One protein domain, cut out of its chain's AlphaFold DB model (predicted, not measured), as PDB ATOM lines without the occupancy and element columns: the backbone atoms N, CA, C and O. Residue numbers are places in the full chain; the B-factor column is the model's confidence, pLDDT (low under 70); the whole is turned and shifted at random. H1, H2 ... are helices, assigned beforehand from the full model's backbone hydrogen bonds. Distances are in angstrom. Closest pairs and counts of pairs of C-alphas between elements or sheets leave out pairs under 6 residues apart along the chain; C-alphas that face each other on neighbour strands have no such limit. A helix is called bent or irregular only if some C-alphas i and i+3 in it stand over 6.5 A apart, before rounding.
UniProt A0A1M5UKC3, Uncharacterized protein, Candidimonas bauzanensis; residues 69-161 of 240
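Overview. This is residues 69 to 161 of the 240 residues of an uncharacterized protein of Candidimonas bauzanensis (UniProt A0A1M5UKC3). Three long helices, H3, H4 and H6, stand side by side in a row as a slab, with the short H5 packed on H3 and H4 from one side. H2 packs beside one end of H3, and little H1 lies at that edge of the row, farthest from H6. The printed part has 93 residues with six named helices, H1 to H6 in order, and no named strand; its class is all helix. It is compact, with a radius of gyration of the C-alphas of 12.9 A and spans of 35 by 32 by 19 A.

Along the chain. H1 is residues 71 to 74, from C-alpha 71 at (17.076, 15.411, 76.908). H2 is residues 78 to 85. H3, residues 89 to 102, is 20.5 A long. H4, residues 107 to 123, is 24.5 A long. H5 is residues 129 to 135. H6, residues 140 to 157, is 25.8 A long and ends at C-alpha 157 at (27.796, -10.259, 64.730). It is irregular, C-alphas 141 and 144 being 7.1 A apart, with a kink of 25 degrees near residue 147.

Arrangement. H3 is the hub. It only just touches H1, with 3 pairs of C-alphas within 8 A, closest at Gly 72 and Leu 98, 7.0 A. H2 and H3 form a hairpin, closest C-alphas Ala 85 and Ala 91, 4.9 A. H3 and H4 form another, at 1 degrees, closest C-alphas Val 92 and Leu 117, 6.5 A. H5 touches H3, closest C-alphas Ala 96 and Val 132, 6.1 A. H6 touches H4, closest C-alphas Ala 119 and Ile 153, 6.4 A, and is apart from H3 and H5. Every O i to N i+4 pair is within hydrogen-bond range in H2, H3, H4 and H5, and 12 of 14 in H6; H1 is too short for one.

Size, cuts and confidence. The C-alphas farthest apart, of Ile 69 and Lys 155, are 37.5 A apart. The printed part has no cut, and its five links between helices are tight. Confidence is under 70 at residues 103 to 105, 128, 130 and 158 to 161.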
ATOM      1  N   ILE A  69      18.903  22.141  75.474       84.56
ATOM      2  CA  ILE A  69      18.211  20.952  74.988       84.56
ATOM      3  C   ILE A  69      17.878  20.058  76.179       84.56
ATOM      4  O   ILE A  69      18.752  19.549  76.887       84.56
ATOM      5  N   HIS A  70      16.581  19.844  76.364       86.62
ATOM      6  CA  HIS A  70      16.002  19.046  77.436       86.62
ATOM      7  C   HIS A  70      15.938  17.578  77.030       86.62
ATOM      8  O   HIS A  70      14.940  17.114  76.484       86.62
ATOM      9  N   LEU A  71      17.007  16.824  77.277       87.12
ATOM     10  CA  LEU A  71      17.076  15.411  76.908       87.12
ATOM     11  C   LEU A  71      15.979  14.589  77.590       87.12
ATOM     12  O   LEU A  71      15.462  13.651  76.987       87.12
ATOM     13  N   GLY A  72      15.567  14.965  78.807       86.81
ATOM     14  CA  GLY A  72      14.542  14.248  79.565       86.81
ATOM     15  C   GLY A  72      13.187  14.152  78.849       86.81
ATOM     16  O   GLY A  72      12.404  13.253  79.158       86.81
ATOM     17  N   GLN A  73      12.915  15.017  77.864       90.44
ATOM     18  CA  GLN A  73      11.709  14.949  77.028       90.44
ATOM     19  C   GLN A  73      11.652  13.693  76.140       90.44
ATOM     20  O   GLN A  73      10.591  13.342  75.628       90.44
ATOM     21  N   TRP A  74      12.785  13.012  75.948       90.75
ATOM     22  CA  TRP A  74      12.866  11.786  75.159       90.75
ATOM     23  C   TRP A  74      12.461  10.533  75.936       90.75
ATOM     24  O   TRP A  74      12.198   9.515  75.304       90.75
ATOM     25  N   TRP A  75      12.331  10.590  77.269       89.50
ATOM     26  CA  TRP A  75      11.905   9.433  78.071       89.50
ATOM     27  C   TRP A  75      10.567   8.827  77.611       89.50
ATOM     28  O   TRP A  75      10.529   7.624  77.358       89.50
ATOM     29  N   PRO A  76       9.481   9.606  77.416       92.12
ATOM     30  CA  PRO A  76       8.217   9.067  76.903       92.12
ATOM     31  C   PRO A  76       8.291   8.659  75.424       92.12
ATOM     32  O   PRO A  76       7.476   7.875  74.950       92.12
ATOM     33  N   ARG A  77       9.274   9.192  74.687       93.94
ATOM     34  CA  ARG A  77       9.485   8.984  73.245       93.94
ATOM     35  C   ARG A  77      10.621   8.000  72.966       93.94
ATOM     36  O   ARG A  77      11.225   8.044  71.897       93.94
ATOM     37  N   TRP A  78      10.908   7.097  73.905       91.81
ATOM     38  CA  TRP A  78      12.044   6.180  73.805       91.81
ATOM     39  C   TRP A  78      12.039   5.362  72.510       91.81
ATOM     40  O   TRP A  78      13.060   5.271  71.838       91.81
ATOM     41  N   ARG A  79      10.872   4.840  72.103       93.56
ATOM     42  CA  ARG A  79      10.730   4.072  70.852       93.56
ATOM     43  C   ARG A  79      11.117   4.874  69.614       93.56
ATOM     44  O   ARG A  79      11.715   4.331  68.694       93.56
ATOM     45  N   GLU A  80      10.785   6.162  69.586       94.38
ATOM     46  CA  GLU A  80      11.162   7.032  68.474       94.38
ATOM     47  C   GLU A  80      12.675   7.276  68.459       94.38
ATOM     48  O   GLU A  80      13.294   7.268  67.398       94.38
ATOM     49  N   LEU A  81      13.281   7.459  69.634       92.44
ATOM     50  CA  LEU A  81      14.727   7.613  69.767       92.44
ATOM     51  C   LEU A  81      15.474   6.338  69.336       92.44
ATOM     52  O   LEU A  81      16.457   6.426  68.603       92.44
ATOM     53  N   GLU A  82      14.974   5.164  69.722       91.25
ATOM     54  CA  GLU A  82      15.517   3.860  69.324       91.25
ATOM     55  C   GLU A  82      15.361   3.625  67.812       91.25
ATOM     56  O   GLU A  82      16.305   3.185  67.162       91.25
ATOM     57  N   ALA A  83      14.232   4.017  67.208       91.94
ATOM     58  CA  ALA A  83      14.062   3.976  65.753       91.94
ATOM     59  C   ALA A  83      15.074   4.881  65.028       91.94
ATOM     60  O   ALA A  83      15.665   4.482  64.026       91.94
ATOM     61  N   LYS A  84      15.340   6.082  65.562       92.00
ATOM     62  CA  LYS A  84      16.358   6.992  65.010       92.00
ATOM     63  C   LYS A  84      17.783   6.452  65.145       92.00
ATOM     64  O   LYS A  84      18.638   6.842  64.355       92.00
ATOM     65  N   ALA A  85      18.055   5.553  66.091       89.88
ATOM     66  CA  ALA A  85      19.376   4.943  66.246       89.88
ATOM     67  C   ALA A  85      19.806   4.118  65.026       89.88
ATOM     68  O   ALA A  85      21.003   3.981  64.788       89.88
ATOM     69  N   GLN A  86      18.859   3.661  64.205       87.88
ATOM     70  CA  GLN A  86      19.158   2.892  62.996       87.88
ATOM     71  C   GLN A  86      19.978   3.675  61.969       87.88
ATOM     72  O   GLN A  86      20.812   3.092  61.288       87.88
ATOM     73  N   SER A  87      19.769   4.991  61.879       86.56
ATOM     74  CA  SER A  87      20.444   5.867  60.910       86.56
ATOM     75  C   SER A  87      21.256   6.988  61.558       86.56
ATOM     76  O   SER A  87      21.916   7.758  60.861       86.56
ATOM     77  N   ASN A  88      21.207   7.111  62.888       86.50
ATOM     78  CA  ASN A  88      21.899   8.162  63.613       86.50
ATOM     79  C   ASN A  88      22.585   7.638  64.891       86.50
ATOM     80  O   ASN A  88      21.916   7.433  65.912       86.50
ATOM     81  N   PRO A  89      23.929   7.546  64.924       81.56
ATOM     82  CA  PRO A  89      24.652   7.086  66.107       81.56
ATOM     83  C   PRO A  89      24.511   8.033  67.308       81.56
ATOM     84  O   PRO A  89      24.688   7.607  68.447       81.56
ATOM     85  N   PHE A  90      24.169   9.312  67.102       84.50
ATOM     86  CA  PHE A  90      23.930  10.241  68.211       84.50
ATOM     87  C   PHE A  90      22.678   9.891  69.015       84.50
ATOM     88  O   PHE A  90      22.636  10.199  70.204       84.50
ATOM     89  N   ALA A  91      21.695   9.204  68.427       89.88
ATOM     90  CA  ALA A  91      20.547   8.718  69.187       89.88
ATOM     91  C   ALA A  91      20.984   7.706  70.259       89.88
ATOM     92  O   ALA A  91      20.530   7.792  71.397       89.88
ATOM     93  N   VAL A  92      21.946   6.829  69.939       88.69
ATOM     94  CA  VAL A  92      22.549   5.897  70.911       88.69
ATOM     95  C   VAL A  92      23.256   6.648  72.036       88.69
ATOM     96  O   VAL A  92      23.108   6.294  73.203       88.69
ATOM     97  N   ILE A  93      23.956   7.734  71.711       85.94
ATOM     98  CA  ILE A  93      24.624   8.574  72.714       85.94
ATOM     99  C   ILE A  93      23.616   9.285  73.624       85.94
ATOM    100  O   ILE A  93      23.811   9.329  74.836       85.94
ATOM    101  N   VAL A  94      22.517   9.808  73.075       88.31
ATOM    102  CA  VAL A  94      21.447  10.421  73.879       88.31
ATOM    103  C   VAL A  94      20.807   9.386  74.806       88.31
ATOM    104  O   VAL A  94      20.591   9.679  75.980       88.31
ATOM    105  N   MET A  95      20.564   8.164  74.320       89.69
ATOM    106  CA  MET A  95      20.079   7.056  75.149       89.69
ATOM    107  C   MET A  95      21.053   6.730  76.289       89.69
ATOM    108  O   MET A  95      20.623   6.597  77.436       89.69
ATOM    109  N   ALA A  96      22.356   6.677  75.996       88.19
ATOM    110  CA  ALA A  96      23.408   6.478  76.991       88.19
ATOM    111  C   ALA A  96      23.379   7.575  78.067       88.19
ATOM    112  O   ALA A  96      23.318   7.292  79.264       88.19
ATOM    113  N   GLN A  97      23.334   8.839  77.642       84.62
ATOM    114  CA  GLN A  97      23.293   9.982  78.547       84.62
ATOM    115  C   GLN A  97      22.066   9.924  79.463       84.62
ATOM    116  O   GLN A  97      22.190  10.128  80.669       84.62
ATOM    117  N   LEU A  98      20.886   9.614  78.924       87.75
ATOM    118  CA  LEU A  98      19.662   9.487  79.714       87.75
ATOM    119  C   LEU A  98      19.774   8.376  80.763       87.75
ATOM    120  O   LEU A  98      19.493   8.613  81.938       87.75
ATOM    121  N   GLN A  99      20.246   7.192  80.370       86.50
ATOM    122  CA  GLN A  99      20.406   6.058  81.283       86.50
ATOM    123  C   GLN A  99      21.429   6.333  82.393       86.50
ATOM    124  O   GLN A  99      21.181   5.976  83.547       86.50
ATOM    125  N   ALA A 100      22.529   7.029  82.085       82.50
ATOM    126  CA  ALA A 100      23.521   7.426  83.082       82.50
ATOM    127  C   ALA A 100      22.925   8.313  84.192       82.50
ATOM    128  O   ALA A 100      23.269   8.140  85.361       82.50
ATOM    129  N   HIS A 101      21.988   9.205  83.843       76.12
ATOM    130  CA  HIS A 101      21.340  10.119  84.792       76.12
ATOM    131  C   HIS A 101      20.126   9.519  85.519       76.12
ATOM    132  O   HIS A 101      19.712  10.055  86.546       76.12
ATOM    133  N   ALA A 102      19.522   8.445  85.004       73.12
ATOM    134  CA  ALA A 102      18.356   7.814  85.630       73.12
ATOM    135  C   ALA A 102      18.718   6.862  86.777       73.12
ATOM    136  O   ALA A 102      17.964   6.754  87.744       73.12
ATOM    137  N   HIS A 103      19.863   6.183  86.701       62.44
ATOM    138  CA  HIS A 103      20.159   5.044  87.572       62.44
ATOM    139  C   HIS A 103      21.360   5.303  88.476       62.44
ATOM    140  O   HIS A 103      22.403   4.689  88.308       62.44
ATOM    141  N   HIS A 104      21.243   6.169  89.485       55.28
ATOM    142  CA  HIS A 104      22.343   6.345  90.443       55.28
ATOM    143  C   HIS A 104      22.503   5.178  91.445       55.28
ATOM    144  O   HIS A 104      23.502   5.161  92.156       55.28
ATOM    145  N   ARG A 105      21.586   4.191  91.503       52.97
ATOM    146  CA  ARG A 105      21.628   3.116  92.526       52.97
ATOM    147  C   ARG A 105      21.316   1.682  92.068       52.97
ATOM    148  O   ARG A 105      21.523   0.773  92.859       52.97
ATOM    149  N   ASP A 106      20.868   1.457  90.833       72.56
ATOM    150  CA  ASP A 106      20.547   0.107  90.339       72.56
ATOM    151  C   ASP A 106      21.652  -0.416  89.408       72.56
ATOM    152  O   ASP A 106      21.821   0.057  88.280       72.56
ATOM    153  N   GLY A 107      22.431  -1.375  89.908       74.81
ATOM    154  CA  GLY A 107      23.504  -2.018  89.158       74.81
ATOM    155  C   GLY A 107      22.992  -2.889  88.007       74.81
ATOM    156  O   GLY A 107      23.534  -2.821  86.903       74.81
ATOM    157  N   ALA A 108      21.914  -3.647  88.228       80.75
ATOM    158  CA  ALA A 108      21.363  -4.561  87.228       80.75
ATOM    159  C   ALA A 108      20.741  -3.794  86.054       80.75
ATOM    160  O   ALA A 108      21.013  -4.105  84.891       80.75
ATOM    161  N   GLY A 109      19.991  -2.726  86.346       83.25
ATOM    162  CA  GLY A 109      19.461  -1.824  85.326       83.25
ATOM    163  C   GLY A 109      20.562  -1.183  84.478       83.25
ATOM    164  O   GLY A 109      20.436  -1.121  83.255       83.25
ATOM    165  N   ARG A 110      21.682  -0.776  85.097       83.44
ATOM    166  CA  ARG A 110      22.828  -0.185  84.384       83.44
ATOM    167  C   ARG A 110      23.548  -1.196  83.484       83.44
ATOM    168  O   ARG A 110      23.934  -0.840  82.370       83.44
ATOM    169  N   LEU A 111      23.698  -2.441  83.934       86.50
ATOM    170  CA  LEU A 111      24.255  -3.532  83.129       86.50
ATOM    171  C   LEU A 111      23.385  -3.823  81.899       86.50
ATOM    172  O   LEU A 111      23.890  -3.854  80.773       86.50
ATOM    173  N   ALA A 112      22.073  -3.972  82.099       88.19
ATOM    174  CA  ALA A 112      21.123  -4.219  81.015       88.19
ATOM    175  C   ALA A 112      21.111  -3.067  79.995       88.19
ATOM    176  O   ALA A 112      21.147  -3.291  78.784       88.19
ATOM    177  N   ALA A 113      21.123  -1.830  80.492       88.44
ATOM    178  CA  ALA A 113      21.241  -0.607  79.710       88.44
ATOM    179  C   ALA A 113      22.485  -0.609  78.807       88.44
ATOM    180  O   ALA A 113      22.367  -0.503  77.584       88.44
ATOM    181  N   LYS A 114      23.672  -0.799  79.398       87.19
ATOM    182  CA  LYS A 114      24.941  -0.792  78.664       87.19
ATOM    183  C   LYS A 114      25.004  -1.902  77.615       87.19
ATOM    184  O   LYS A 114      25.373  -1.634  76.475       87.19
ATOM    185  N   THR A 115      24.565  -3.108  77.968       89.19
ATOM    186  CA  THR A 115      24.504  -4.259  77.051       89.19
ATOM    187  C   THR A 115      23.625  -3.955  75.836       89.19
ATOM    188  O   THR A 115      24.045  -4.151  74.696       89.19
ATOM    189  N   ARG A 116      22.430  -3.386  76.058       89.69
ATOM    190  CA  ARG A 116      21.501  -3.016  74.980       89.69
ATOM    191  C   ARG A 116      22.088  -1.966  74.042       89.69
ATOM    192  O   ARG A 116      21.969  -2.095  72.826       89.69
ATOM    193  N   LEU A 117      22.715  -0.925  74.590       89.62
ATOM    194  CA  LEU A 117      23.349   0.121  73.784       89.62
ATOM    195  C   LEU A 117      24.505  -0.437  72.959       89.62
ATOM    196  O   LEU A 117      24.655  -0.069  71.796       89.62
ATOM    197  N   MET A 118      25.278  -1.356  73.534       87.44
ATOM    198  CA  MET A 118      26.367  -2.005  72.822       87.44
ATOM    199  C   MET A 118      25.852  -2.844  71.655       87.44
ATOM    200  O   MET A 118      26.336  -2.679  70.538       87.44
ATOM    201  N   ALA A 119      24.803  -3.641  71.873       87.50
ATOM    202  CA  ALA A 119      24.141  -4.395  70.811       87.50
ATOM    203  C   ALA A 119      23.647  -3.489  69.665       87.50
ATOM    204  O   ALA A 119      23.820  -3.826  68.497       87.50
ATOM    205  N   LEU A 120      23.090  -2.308  69.972       88.69
ATOM    206  CA  LEU A 120      22.687  -1.334  68.946       88.69
ATOM    207  C   LEU A 120      23.880  -0.800  68.144       88.69
ATOM    208  O   LEU A 120      23.776  -0.643  66.929       88.69
ATOM    209  N   LEU A 121      25.014  -0.530  68.796       86.75
ATOM    210  CA  LEU A 121      26.226  -0.102  68.094       86.75
ATOM    211  C   LEU A 121      26.777  -1.200  67.183       86.75
ATOM    212  O   LEU A 121      27.237  -0.888  66.091       86.75
ATOM    213  N   TYR A 122      26.718  -2.463  67.609       82.69
ATOM    214  CA  TYR A 122      27.127  -3.605  66.791       82.69
ATOM    215  C   TYR A 122      26.220  -3.817  65.587       82.69
ATOM    216  O   TYR A 122      26.706  -3.872  64.463       82.69
ATOM    217  N   ARG A 123      24.905  -3.847  65.814       86.06
ATOM    218  CA  ARG A 123      23.898  -4.033  64.764       86.06
ATOM    219  C   ARG A 123      24.005  -3.011  63.636       86.06
ATOM    220  O   ARG A 123      23.696  -3.335  62.497       86.06
ATOM    221  N   HIS A 124      24.385  -1.782  63.966       84.38
ATOM    222  CA  HIS A 124      24.500  -0.685  63.007       84.38
ATOM    223  C   HIS A 124      25.955  -0.349  62.652       84.38
ATOM    224  O   HIS A 124      26.211   0.711  62.088       84.38
ATOM    225  N   GLU A 125      26.902  -1.226  63.007       79.88
ATOM    226  CA  GLU A 125      28.331  -1.114  62.677       79.88
ATOM    227  C   GLU A 125      28.968   0.229  63.082       79.88
ATOM    228  O   GLU A 125      29.921   0.728  62.481       79.88
ATOM    229  N   TYR A 126      28.463   0.840  64.154       81.75
ATOM    230  CA  TYR A 126      28.962   2.121  64.624       81.75
ATOM    231  C   TYR A 126      30.260   1.971  65.421       81.75
ATOM    232  O   TYR A 126      30.383   1.173  66.353       81.75
ATOM    233  N   THR A 127      31.218   2.855  65.139       71.88
ATOM    234  CA  THR A 127      32.532   2.897  65.803       71.88
ATOM    235  C   THR A 127      32.537   3.672  67.128       71.88
ATOM    236  O   THR A 127      33.517   3.627  67.869       71.88
ATOM    237  N   LYS A 128      31.436   4.348  67.500       69.81
ATOM    238  CA  LYS A 128      31.337   5.216  68.699       69.81
ATOM    239  C   LYS A 128      31.243   4.468  70.045       69.81
ATOM    240  O   LYS A 128      30.781   5.028  71.037       69.81
ATOM    241  N   LYS A 129      31.716   3.221  70.095       71.81
ATOM    242  CA  LYS A 129      31.682   2.310  71.254       71.81
ATOM    243  C   LYS A 129      32.368   2.902  72.491       71.81
ATOM    244  O   LYS A 129      31.796   2.882  73.579       71.81
ATOM    245  N   ARG A 130      33.517   3.564  72.297       68.81
ATOM    246  CA  ARG A 130      34.266   4.241  73.376       68.81
ATOM    247  C   ARG A 130      33.449   5.317  74.096       68.81
ATOM    248  O   ARG A 130      33.604   5.490  75.299       68.81
ATOM    249  N   LEU A 131      32.562   6.014  73.382       70.38
ATOM    250  CA  LEU A 131      31.772   7.092  73.973       70.38
ATOM    251  C   LEU A 131      30.701   6.540  74.925       70.38
ATOM    252  O   LEU A 131      30.509   7.085  76.005       70.38
ATOM    253  N   VAL A 132      30.038   5.437  74.555       76.75
ATOM    254  CA  VAL A 132      29.065   4.765  75.437       76.75
ATOM    255  C   VAL A 132      29.758   4.186  76.667       76.75
ATOM    256  O   VAL A 132      29.229   4.318  77.769       76.75
ATOM    257  N   ASP A 133      30.955   3.618  76.503       74.69
ATOM    258  CA  ASP A 133      31.754   3.110  77.623       74.69
ATOM    259  C   ASP A 133      32.110   4.202  78.645       74.69
ATOM    260  O   ASP A 133      32.066   3.945  79.846       74.69
ATOM    261  N   TRP A 134      32.407   5.425  78.194       73.81
ATOM    262  CA  TRP A 134      32.674   6.557  79.089       73.81
ATOM    263  C   TRP A 134      31.418   7.107  79.770       73.81
ATOM    264  O   TRP A 134      31.491   7.551  80.915       73.81
ATOM    265  N   ILE A 135      30.270   7.093  79.087       77.31
ATOM    266  CA  ILE A 135      29.013   7.629  79.631       77.31
ATOM    267  C   ILE A 135      28.383   6.644  80.633       77.31
ATOM    268  O   ILE A 135      27.849   7.070  81.658       77.31
ATOM    269  N   LEU A 136      28.462   5.330  80.376       77.88
ATOM    270  CA  LEU A 136      27.986   4.275  81.281       77.88
ATOM    271  C   LEU A 136      29.158   3.502  81.899       77.88
ATOM    272  O   LEU A 136      29.530   2.409  81.455       77.88
ATOM    273  N   ILE A 137      29.676   4.048  82.996       79.38
ATOM    274  CA  ILE A 137      30.659   3.371  83.846       79.38
ATOM    275  C   ILE A 137      29.936   2.330  84.709       79.38
ATOM    276  O   ILE A 137      28.982   2.657  85.424       79.38
ATOM    277  N   LEU A 138      30.376   1.074  84.634       78.50
ATOM    278  CA  LEU A 138      29.875  -0.008  85.479       78.50
ATOM    279  C   LEU A 138      30.727  -0.119  86.753       78.50
ATOM    280  O   LEU A 138      31.928   0.121  86.698       78.50
ATOM    281  N   PRO A 139      30.133  -0.483  87.901       81.31
ATOM    282  CA  PRO A 139      30.897  -0.949  89.051       81.31
ATOM    283  C   PRO A 139      31.724  -2.196  88.687       81.31
ATOM    284  O   PRO A 139      31.180  -3.061  87.993       81.31
ATOM    285  N   PRO A 140      32.947  -2.362  89.229       77.06
ATOM    286  CA  PRO A 140      33.830  -3.491  88.902       77.06
ATOM    287  C   PRO A 140      33.170  -4.869  89.067       77.06
ATOM    288  O   PRO A 140      33.362  -5.769  88.258       77.06
ATOM    289  N   ALA A 141      32.299  -5.024  90.069       79.81
ATOM    290  CA  ALA A 141      31.586  -6.276  90.332       79.81
ATOM    291  C   ALA A 141      30.652  -6.732  89.189       79.81
ATOM    292  O   ALA A 141      30.286  -7.902  89.135       79.81
ATOM    293  N   LEU A 142      30.238  -5.824  88.297       83.50
ATOM    294  CA  LEU A 142      29.335  -6.123  87.178       83.50
ATOM    295  C   LEU A 142      30.063  -6.265  85.838       83.50
ATOM    296  O   LEU A 142      29.429  -6.612  84.841       83.50
ATOM    297  N   GLU A 143      31.370  -6.008  85.797       80.81
ATOM    298  CA  GLU A 143      32.156  -6.114  84.568       80.81
ATOM    299  C   GLU A 143      32.220  -7.542  84.014       80.81
ATOM    300  O   GLU A 143      31.951  -7.688  82.823       80.81
ATOM    301  N   PRO A 144      32.418  -8.609  84.818       83.38
ATOM    302  CA  PRO A 144      32.450  -9.972  84.280       83.38
ATOM    303  C   PRO A 144      31.141 -10.367  83.580       83.38
ATOM    304  O   PRO A 144      31.144 -10.982  82.517       83.38
ATOM    305  N   ALA A 145      30.002  -9.962  84.152       85.94
ATOM    306  CA  ALA A 145      28.692 -10.213  83.559       85.94
ATOM    307  C   ALA A 145      28.488  -9.421  82.256       85.94
ATOM    308  O   ALA A 145      27.878  -9.923  81.311       85.94
ATOM    309  N   PHE A 146      29.008  -8.191  82.186       86.00
ATOM    310  CA  PHE A 146      28.986  -7.390  80.962       86.00
ATOM    311  C   PHE A 146      29.843  -8.011  79.860       86.00
ATOM    312  O   PHE A 146      29.405  -8.071  78.715       86.00
ATOM    313  N   GLU A 147      31.035  -8.496  80.198       82.31
ATOM    314  CA  GLU A 147      31.938  -9.149  79.251       82.31
ATOM    315  C   GLU A 147      31.314 -10.405  78.650       82.31
ATOM    316  O   GLU A 147      31.302 -10.555  77.432       82.31
ATOM    317  N   GLN A 148      30.697 -11.253  79.473       84.62
ATOM    318  CA  GLN A 148      30.018 -12.450  78.984       84.62
ATOM    319  C   GLN A 148      28.858 -12.115  78.031       84.62
ATOM    320  O   GLN A 148      28.663 -12.780  77.012       84.62
ATOM    321  N   ALA A 149      28.092 -11.063  78.335       87.19
ATOM    322  CA  ALA A 149      27.036 -10.585  77.447       87.19
ATOM    323  C   ALA A 149      27.601 -10.014  76.135       87.19
ATOM    324  O   ALA A 149      27.007 -10.194  75.073       87.19
ATOM    325  N   LEU A 150      28.754  -9.348  76.199       82.38
ATOM    326  CA  LEU A 150      29.424  -8.785  75.035       82.38
ATOM    327  C   LEU A 150      29.981  -9.873  74.113       82.38
ATOM    328  O   LEU A 150      29.758  -9.803  72.908       82.38
ATOM    329  N   GLU A 151      30.600 -10.918  74.664       82.44
ATOM    330  CA  GLU A 151      31.070 -12.079  73.898       82.44
ATOM    331  C   GLU A 151      29.937 -12.748  73.107       82.44
ATOM    332  O   GLU A 151      30.140 -13.195  71.976       82.44
ATOM    333  N   ALA A 152      28.730 -12.818  73.678       84.69
ATOM    334  CA  ALA A 152      27.562 -13.348  72.979       84.69
ATOM    335  C   ALA A 152      27.170 -12.475  71.772       84.69
ATOM    336  O   ALA A 152      26.925 -13.004  70.689       84.69
ATOM    337  N   ILE A 153      27.179 -11.149  71.941       83.44
ATOM    338  CA  ILE A 153      26.898 -10.177  70.870       83.44
ATOM    339  C   ILE A 153      27.975 -10.253  69.773       83.44
ATOM    340  O   ILE A 153      27.661 -10.207  68.586       83.44
ATOM    341  N   GLU A 154      29.246 -10.395  70.146       76.88
ATOM    342  CA  GLU A 154      30.362 -10.516  69.198       76.88
ATOM    343  C   GLU A 154      30.268 -11.784  68.349       76.88
ATOM    344  O   GLU A 154      30.495 -11.726  67.141       76.88
ATOM    345  N   LYS A 155      29.884 -12.914  68.956       80.69
ATOM    346  CA  LYS A 155      29.636 -14.170  68.231       80.69
ATOM    347  C   LYS A 155      28.470 -14.045  67.257       80.69
ATOM    348  O   LYS A 155      28.564 -14.557  66.146       80.69
ATOM    349  N   GLU A 156      27.396 -13.361  67.650       81.38
ATOM    350  CA  GLU A 156      26.236 -13.119  66.783       81.38
ATOM    351  C   GLU A 156      26.599 -12.244  65.572       81.38
ATOM    352  O   GLU A 156      26.171 -12.524  64.454       81.38
ATOM    353  N   HIS A 157      27.423 -11.214  65.776       72.75
ATOM    354  CA  HIS A 157      27.796 -10.259  64.730       72.75
ATOM    355  C   HIS A 157      29.127 -10.576  64.015       72.75
ATOM    356  O   HIS A 157      29.516  -9.832  63.119       72.75
ATOM    357  N   ASN A 158      29.818 -11.661  64.383       68.75
ATOM    358  CA  ASN A 158      31.116 -12.097  63.846       68.75
ATOM    359  C   ASN A 158      32.188 -10.985  63.788       68.75
ATOM    360  O   ASN A 158      32.933 -10.858  62.815       68.75
ATOM    361  N   VAL A 159      32.262 -10.154  64.829       63.31
ATOM    362  CA  VAL A 159      33.212  -9.036  64.923       63.31
ATOM    363  C   VAL A 159      33.902  -9.037  66.283       63.31
ATOM    364  O   VAL A 159      33.240  -9.024  67.313       63.31
ATOM    365  N   ALA A 160      35.238  -9.030  66.286       58.06
ATOM    366  CA  ALA A 160      36.036  -9.024  67.511       58.06
ATOM    367  C   ALA A 160      36.116  -7.614  68.118       58.06
ATOM    368  O   ALA A 160      36.460  -6.644  67.431       58.06
ATOM    369  N   TYR A 161      35.832  -7.480  69.415       57.81
ATOM    370  CA  TYR A 161      35.995  -6.207  70.119       57.81
ATOM    371  C   TYR A 161      37.433  -6.015  70.596       57.81
ATOM    372  O   TYR A 161      37.883  -6.602  71.575       57.81
TER     373      TYR A 161